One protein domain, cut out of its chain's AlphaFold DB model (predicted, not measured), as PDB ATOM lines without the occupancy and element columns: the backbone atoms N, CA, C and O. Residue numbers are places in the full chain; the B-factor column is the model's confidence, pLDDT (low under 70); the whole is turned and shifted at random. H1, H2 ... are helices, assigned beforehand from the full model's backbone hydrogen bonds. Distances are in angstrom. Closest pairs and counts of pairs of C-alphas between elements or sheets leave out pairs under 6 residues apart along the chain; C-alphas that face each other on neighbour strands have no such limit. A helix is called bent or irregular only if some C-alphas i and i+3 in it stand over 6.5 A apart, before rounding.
ATOM      1  N   SER A 116      -1.283  -3.967 -34.839       82.94
ATOM      2  CA  SER A 116      -1.875  -3.297 -33.678       82.94
ATOM      3  C   SER A 116      -0.848  -3.106 -32.558       82.94
ATOM      4  O   SER A 116      -0.764  -2.019 -31.981       82.94
ATOM      5  N   TYR A 117      -0.003  -4.113 -32.317       86.38
ATOM      6  CA  TYR A 117       1.040  -4.062 -31.295       86.38
ATOM      7  C   TYR A 117       2.167  -3.100 -31.686       86.38
ATOM      8  O   TYR A 117       2.634  -2.313 -30.860       86.38
ATOM      9  N   TYR A 118       2.548  -3.076 -32.968       89.75
ATOM     10  CA  TYR A 118       3.526  -2.115 -33.480       89.75
ATOM     11  C   TYR A 118       3.047  -0.664 -33.303       89.75
ATOM     12  O   TYR A 118       3.782   0.171 -32.772       89.75
ATOM     13  N   LYS A 119       1.789  -0.359 -33.655       92.44
ATOM     14  CA  LYS A 119       1.200   0.979 -33.454       92.44
ATOM     15  C   LYS A 119       1.139   1.371 -31.976       92.44
ATOM     16  O   LYS A 119       1.521   2.490 -31.638       92.44
ATOM     17  N   LEU A 120       0.722   0.449 -31.107       92.12
ATOM     18  CA  LEU A 120       0.667   0.675 -29.663       92.12
ATOM     19  C   LEU A 120       2.059   0.957 -29.079       92.12
ATOM     20  O   LEU A 120       2.238   1.925 -28.344       92.12
ATOM     21  N   SER A 121       3.061   0.151 -29.442       93.19
ATOM     22  CA  SER A 121       4.438   0.329 -28.966       93.19
ATOM     23  C   SER A 121       5.021   1.687 -29.370       93.19
ATOM     24  O   SER A 121       5.672   2.346 -28.557       93.19
ATOM     25  N   LYS A 122       4.711   2.159 -30.584       95.38
ATOM     26  CA  LYS A 122       5.104   3.488 -31.057       95.38
ATOM     27  C   LYS A 122       4.459   4.604 -30.228       95.38
ATOM     28  O   LYS A 122       5.168   5.503 -29.782       95.38
ATOM     29  N   GLN A 123       3.153   4.525 -29.971       96.00
ATOM     30  CA  GLN A 123       2.438   5.524 -29.163       96.00
ATOM     31  C   GLN A 123       2.939   5.573 -27.714       96.00
ATOM     32  O   GLN A 123       3.096   6.654 -27.149       96.00
ATOM     33  N   ILE A 124       3.244   4.416 -27.118       96.00
ATOM     34  CA  ILE A 124       3.837   4.339 -25.776       96.00
ATOM     35  C   ILE A 124       5.235   4.976 -25.763       96.00
ATOM     36  O   ILE A 124       5.554   5.728 -24.842       96.00
ATOM     37  N   GLY A 125       6.052   4.730 -26.792       95.94
ATOM     38  CA  GLY A 125       7.366   5.365 -26.937       95.94
ATOM     39  C   GLY A 125       7.284   6.890 -27.068       95.94
ATOM     40  O   GLY A 125       8.054   7.611 -26.431       95.94
ATOM     41  N   GLU A 126       6.314   7.392 -27.836       95.50
ATOM     42  CA  GLU A 126       6.044   8.828 -27.978       95.50
ATOM     43  C   GLU A 126       5.596   9.457 -26.647       95.50
ATOM     44  O   GLU A 126       6.141  10.486 -26.241       95.50
ATOM     45  N   ALA A 127       4.680   8.808 -25.919       92.31
ATOM     46  CA  ALA A 127       4.219   9.265 -24.608       92.31
ATOM     47  C   ALA A 127       5.355   9.295 -23.570       92.31
ATOM     48  O   ALA A 127       5.518  10.291 -22.862       92.31
ATOM     49  N   ALA A 128       6.190   8.253 -23.520       94.00
ATOM     50  CA  ALA A 128       7.353   8.206 -22.636       94.00
ATOM     51  C   ALA A 128       8.355   9.332 -22.945       94.00
ATOM     52  O   ALA A 128       8.877   9.971 -22.030       94.00
ATOM     53  N   SER A 129       8.585   9.632 -24.230       93.31
ATOM     54  CA  SER A 129       9.450  10.745 -24.629       93.31
ATOM     55  C   SER A 129       8.864  12.109 -24.262       93.31
ATOM     56  O   SER A 129       9.633  13.002 -23.906       93.31
ATOM     57  N   ALA A 130       7.545  12.292 -24.352       91.44
ATOM     58  CA  ALA A 130       6.884  13.533 -23.955       91.44
ATOM     59  C   ALA A 130       6.968  13.758 -22.438       91.44
ATOM     60  O   ALA A 130       7.285  14.863 -22.005       91.44
ATOM     61  N   ILE A 131       6.771  12.705 -21.637       85.12
ATOM     62  CA  ILE A 131       6.928  12.755 -20.175       85.12
ATOM     63  C   ILE A 131       8.372  13.096 -19.802       85.12
ATOM     64  O   ILE A 131       8.592  13.959 -18.961       85.12
ATOM     65  N   LYS A 132       9.358  12.470 -20.454       89.44
ATOM     66  CA  LYS A 132      10.774  12.755 -20.195       89.44
ATOM     67  C   LYS A 132      11.127  14.222 -20.462       89.44
ATOM     68  O   LYS A 132      11.773  14.839 -19.626       89.44
ATOM     69  N   LYS A 133      10.646  14.788 -21.575       87.12
ATOM     70  CA  LYS A 133      10.822  16.217 -21.893       87.12
ATOM     71  C   LYS A 133      10.142  17.118 -20.866       87.12
ATOM     72  O   LYS A 133      10.762  18.039 -20.366       87.12
ATOM     73  N   LEU A 134       8.911  16.788 -20.472       77.31
ATOM     74  CA  LEU A 134       8.211  17.489 -19.395       77.31
ATOM     75  C   LEU A 134       8.989  17.459 -18.078       77.31
ATOM     76  O   LEU A 134       8.972  18.448 -17.365       77.31
ATOM     77  N   MET A 135       9.651  16.352 -17.742       75.94
ATOM     78  CA  MET A 135      10.488  16.254 -16.542       75.94
ATOM     79  C   MET A 135      11.794  17.047 -16.660       75.94
ATOM     80  O   MET A 135      12.255  17.582 -15.659       75.94
ATOM     81  N   GLU A 136      12.379  17.134 -17.856       71.19
ATOM     82  CA  GLU A 136      13.541  17.992 -18.137       71.19
ATOM     83  C   GLU A 136      13.166  19.488 -18.070       71.19
ATOM     84  O   GLU A 136      13.965  20.295 -17.601       71.19
ATOM     85  N   ASP A 137      11.926  19.836 -18.433       66.25
ATOM     86  CA  ASP A 137      11.356  21.187 -18.328       66.25
ATOM     87  C   ASP A 137      10.817  21.518 -16.913       66.25
ATOM     88  O   ASP A 137      10.392  22.649 -16.650       66.25
ATOM     89  N   GLN A 138      10.808  20.561 -15.973       64.56
ATOM     90  CA  GLN A 138      10.357  20.794 -14.597       64.56
ATOM     91  C   GLN A 138      11.429  21.536 -13.797       64.56
ATOM     92  O   GLN A 138      12.345  20.948 -13.234       64.56
ATOM     93  N   VAL A 139      11.230  22.854 -13.747       62.09
ATOM     94  CA  VAL A 139      11.638  23.810 -12.708       62.09
ATOM     95  C   VAL A 139      13.049  23.581 -12.170       62.09
ATOM     96  O   VAL A 139      13.271  22.901 -11.166       62.09
ATOM     97  N   ASN A 140      14.002  24.265 -12.798       62.28
ATOM     98  CA  ASN A 140      15.317  24.495 -12.230       62.28
ATOM     99  C   ASN A 140      15.160  25.089 -10.817       62.28
ATOM    100  O   ASN A 140      14.691  26.213 -10.637       62.28
ATOM    101  N   VAL A 141      15.543  24.314  -9.799       59.28
ATOM    102  CA  VAL A 141      15.458  24.702  -8.380       59.28
ATOM    103  C   VAL A 141      16.214  26.011  -8.119       59.28
ATOM    104  O   VAL A 141      15.838  26.775  -7.231       59.28
ATOM    105  N   ASN A 142      17.237  26.304  -8.928       61.75
ATOM    106  CA  ASN A 142      17.979  27.556  -8.866       61.75
ATOM    107  C   ASN A 142      17.140  28.765  -9.322       61.75
ATOM    108  O   ASN A 142      17.170  29.798  -8.661       61.75
ATOM    109  N   ASP A 143      16.330  28.613 -10.374       64.50
ATOM    110  CA  ASP A 143      15.428  29.670 -10.856       64.50
ATOM    111  C   ASP A 143      14.278  29.893  -9.860       64.50
ATOM    112  O   ASP A 143      13.846  31.021  -9.630       64.50
ATOM    113  N   LEU A 144      13.821  28.831  -9.183       63.12
ATOM    114  CA  LEU A 144      12.839  28.943  -8.103       63.12
ATOM    115  C   LEU A 144      13.406  29.686  -6.883       63.12
ATOM    116  O   LEU A 144      12.703  30.494  -6.279       63.12
ATOM    117  N   TYR A 145      14.672  29.439  -6.528       64.62
ATOM    118  CA  TYR A 145      15.356  30.170  -5.459       64.62
ATOM    119  C   TYR A 145      15.527  31.654  -5.803       64.62
ATOM    120  O   TYR A 145      15.356  32.514  -4.940       64.62
ATOM    121  N   GLU A 146      15.809  31.966  -7.068       65.81
ATOM    122  CA  GLU A 146      15.912  33.339  -7.559       65.81
ATOM    123  C   GLU A 146      14.559  34.069  -7.523       65.81
ATOM    124  O   GLU A 146      14.495  35.206  -7.061       65.81
ATOM    125  N   VAL A 147      13.457  33.395  -7.872       62.94
ATOM    126  CA  VAL A 147      12.088  33.935  -7.729       62.94
ATOM    127  C   VAL A 147      11.665  34.069  -6.257       62.94
ATOM    128  O   VAL A 147      10.962  35.015  -5.901       62.94
ATOM    129  N   MET A 148      12.102  33.164  -5.371       62.53
ATOM    130  CA  MET A 148      11.822  33.235  -3.927       62.53
ATOM    131  C   MET A 148      12.679  34.256  -3.172       62.53
ATOM    132  O   MET A 148      12.360  34.556  -2.017       62.53
ATOM    133  N   LYS A 149      13.706  34.849  -3.796       62.00
ATOM    134  CA  LYS A 149      14.405  36.025  -3.255       62.00
ATOM    135  C   LYS A 149      13.532  37.274  -3.386       62.00
ATOM    136  O   LYS A 149      13.807  38.205  -4.136       62.00
ATOM    137  N   MET A 150      12.471  37.314  -2.592       59.00
ATOM    138  CA  MET A 150      11.690  38.517  -2.356       59.00
ATOM    139  C   MET A 150      12.504  39.437  -1.436       59.00
ATOM    140  O   MET A 150      12.765  39.105  -0.279       59.00
ATOM    141  N   GLN A 151      12.927  40.590  -1.955       53.47
ATOM    142  CA  GLN A 151      13.675  41.594  -1.201       53.47
ATOM    143  C   GLN A 151      12.830  42.089  -0.014       53.47
ATOM    144  O   GLN A 151      11.890  42.858  -0.196       53.47
ATOM    145  N   GLY A 152      13.142  41.603   1.194       58.31
ATOM    146  CA  GLY A 152      12.443  41.967   2.435       58.31
ATOM    147  C   GLY A 152      12.049  40.814   3.365       58.31
ATOM    148  O   GLY A 152      11.545  41.095   4.449       58.31
ATOM    149  N   TYR A 153      12.280  39.548   2.995       60.72
ATOM    150  CA  TYR A 153      12.002  38.402   3.874       60.72
ATOM    151  C   TYR A 153      13.287  37.788   4.433       60.72
ATOM    152  O   TYR A 153      14.235  37.535   3.695       60.72
ATOM    153  N   ASP A 154      13.298  37.558   5.746       72.69
ATOM    154  CA  ASP A 154      14.420  36.963   6.471       72.69
ATOM    155  C   ASP A 154      14.570  35.472   6.121       72.69
ATOM    156  O   ASP A 154      13.597  34.709   6.162       72.69
ATOM    157  N   GLU A 155      15.790  35.045   5.784       69.94
ATOM    158  CA  GLU A 155      16.106  33.677   5.334       69.94
ATOM    159  C   GLU A 155      15.675  32.624   6.367       69.94
ATOM    160  O   GLU A 155      15.244  31.520   6.019       69.94
ATOM    161  N   PHE A 156      15.703  32.995   7.648       72.50
ATOM    162  CA  PHE A 156      15.261  32.151   8.750       72.50
ATOM    163  C   PHE A 156      13.758  31.828   8.695       72.50
ATOM    164  O   PHE A 156      13.353  30.696   8.974       72.50
ATOM    165  N   MET A 157      12.923  32.785   8.281       74.75
ATOM    166  CA  MET A 157      11.475  32.590   8.145       74.75
ATOM    167  C   MET A 157      11.152  31.643   6.982       74.75
ATOM    168  O   MET A 157      10.303  30.757   7.109       74.75
ATOM    169  N   LEU A 158      11.876  31.784   5.869       76.25
ATOM    170  CA  LEU A 158      11.732  30.924   4.695       76.25
ATOM    171  C   LEU A 158      12.172  29.484   4.999       76.25
ATOM    172  O   LEU A 158      11.467  28.537   4.643       76.25
ATOM    173  N   ALA A 159      13.278  29.311   5.728       78.69
ATOM    174  CA  ALA A 159      13.759  27.999   6.150       78.69
ATOM    175  C   ALA A 159      12.748  27.278   7.059       78.69
ATOM    176  O   ALA A 159      12.456  26.099   6.849       78.69
ATOM    177  N   GLN A 160      12.151  27.978   8.029       79.88
ATOM    178  CA  GLN A 160      11.121  27.391   8.893       79.88
ATOM    179  C   GLN A 160       9.875  26.964   8.113       79.88
ATOM    180  O   GLN A 160       9.334  25.882   8.359       79.88
ATOM    181  N   HIS A 161       9.439  27.777   7.152       77.25
ATOM    182  CA  HIS A 161       8.262  27.473   6.345       77.25
ATOM    183  C   HIS A 161       8.497  26.274   5.408       77.25
ATOM    184  O   HIS A 161       7.616  25.426   5.257       77.25
ATOM    185  N   LEU A 162       9.702  26.144   4.839       78.56
ATOM    186  CA  LEU A 162      10.093  24.979   4.036       78.56
ATOM    187  C   LEU A 162      10.168  23.694   4.874       78.56
ATOM    188  O   LEU A 162       9.680  22.651   4.442       78.56
ATOM    189  N   ILE A 163      10.702  23.766   6.098       83.19
ATOM    190  CA  ILE A 163      10.735  22.624   7.028       83.19
ATOM    191  C   ILE A 163       9.315  22.188   7.411       83.19
ATOM    192  O   ILE A 163       9.025  20.991   7.459       83.19
ATOM    193  N   PHE A 164       8.419  23.143   7.671       78.56
ATOM    194  CA  PHE A 164       7.019  22.853   7.980       78.56
ATOM    195  C   PHE A 164       6.304  22.187   6.796       78.56
ATOM    196  O   PHE A 164       5.607  21.189   6.970       78.56
ATOM    197  N   TRP A 165       6.541  22.685   5.581       74.88
ATOM    198  CA  TRP A 165       5.975  22.127   4.356       74.88
ATOM    199  C   TRP A 165       6.469  20.699   4.072       74.88
ATOM    200  O   TRP A 165       5.664  19.824   3.755       74.88
ATOM    201  N   LEU A 166       7.763  20.424   4.274       77.38
ATOM    202  CA  LEU A 166       8.331  19.075   4.141       77.38
ATOM    203  C   LEU A 166       7.768  18.099   5.183       77.38
ATOM    204  O   LEU A 166       7.483  16.950   4.852       77.38
ATOM    205  N   LYS A 167       7.539  18.554   6.421       72.94
ATOM    206  CA  LYS A 167       6.908  17.742   7.477       72.94
ATOM    207  C   LYS A 167       5.442  17.405   7.219       72.94
ATOM    208  O   LYS A 167       4.961  16.438   7.787       72.94
ATOM    209  N   MET A 168       4.735  18.194   6.411       70.19
ATOM    210  CA  MET A 168       3.364  17.882   5.988       70.19
ATOM    211  C   MET A 168       3.305  16.929   4.786       70.19
ATOM    212  O   MET A 168       2.224  16.443   4.458       70.19
ATOM    213  N   LYS A 169       4.427  16.721   4.086       61.12
ATOM    214  CA  LYS A 169       4.500  15.913   2.861       61.12
ATOM    215  C   LYS A 169       4.926  14.457   3.126       61.12
ATOM    216  O   LYS A 169       4.664  13.617   2.269       61.12
ATOM    217  N   MET A 170       5.571  14.182   4.265       46.25
ATOM    218  CA  MET A 170       5.806  12.832   4.818       46.25
ATOM    219  C   MET A 170       4.655  12.411   5.724       46.25
ATOM    220  O   MET A 170       4.341  11.203   5.721       46.25
TER     221      MET A 170
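What this domain is: This is residues 116 to 170 of the 170 residues of an uncharacterized protein of Camellia sinensis var. sinensis (UniProt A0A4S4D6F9). The printed part is an open hook: the long helix H1 is its shaft, the short helix H2 follows beyond the far end of H1, and after a turn of the chain at residues 149 to 154 the helix H3 folds back as the hook's shorter arm. The hook is loosely formed, for no helix touches another and the space between H1 and H3 is open. It has 55 residues with three named helices, H1, H2 and H3 in that order along the chain, and no named strand; the class is all helix. The whole is extended, with a radius of gyration of the C-alphas of 19.3 A and spans of 59 by 26 by 9 A.

Where its parts are: Start at Ser 116, whose C-alpha is at (-1.875, -3.297, -33.678). From there H1, residues 116 to 136, runs 30.5 A from first to last C-alpha and ends at Glu 136, with its C-alpha at (13.541, 17.992, -18.137). Next look for H2, residues 141 to 148, which begins at C-alpha 141 at (15.458, 24.702, -8.380) and is 10.3 A long. Then find Glu 155, where H3, residues 155 to 169, begins; it runs 21.4 A to C-alpha 169 at (4.500, 15.913, 2.861). None of the three helices is bent or irregular.

How they stand to each other: Read the y column of the C-alphas: it goes from -3.297 at Ser 116 to 17.992 at Glu 136 in H1, and from 24.702 at Val 141 to 33.235 at Met 148 in H2. In H3 it goes back, from 33.677 at Glu 155 to 15.913 at Lys 169. H1 and H3 are apart, with no C-alpha of the one within 8 A of the other. By the same test H1 and H2 are apart, and H2 and H3 are apart, though they follow each other in the chain. Check the backbone O and N atoms inside the helices: in H1, H2 and H3 every O i to N i+4 pair is within hydrogen-bond range.

The domain as a whole: The two C-alphas farthest apart are those of Ser 116 and Gly 152, at 59.6 A, while the C-alphas of Ser 116 and Met 170 are 42.4 A apart. Residues 116 to 147, 150 to 157 and 159 to 170 stand free. The printed part has no cut and ends at Met 170, the chain's last residue. The link from H1 to H2, with 4 residues, is tight, and the one from H2 to H3, with 6 residues, is short; no link is long. In the B-factor column you will find a mean pLDDT of 75.8 for the printed part of this predicted model, with residues 137 to 153, 155 and 169 to 170 under 70.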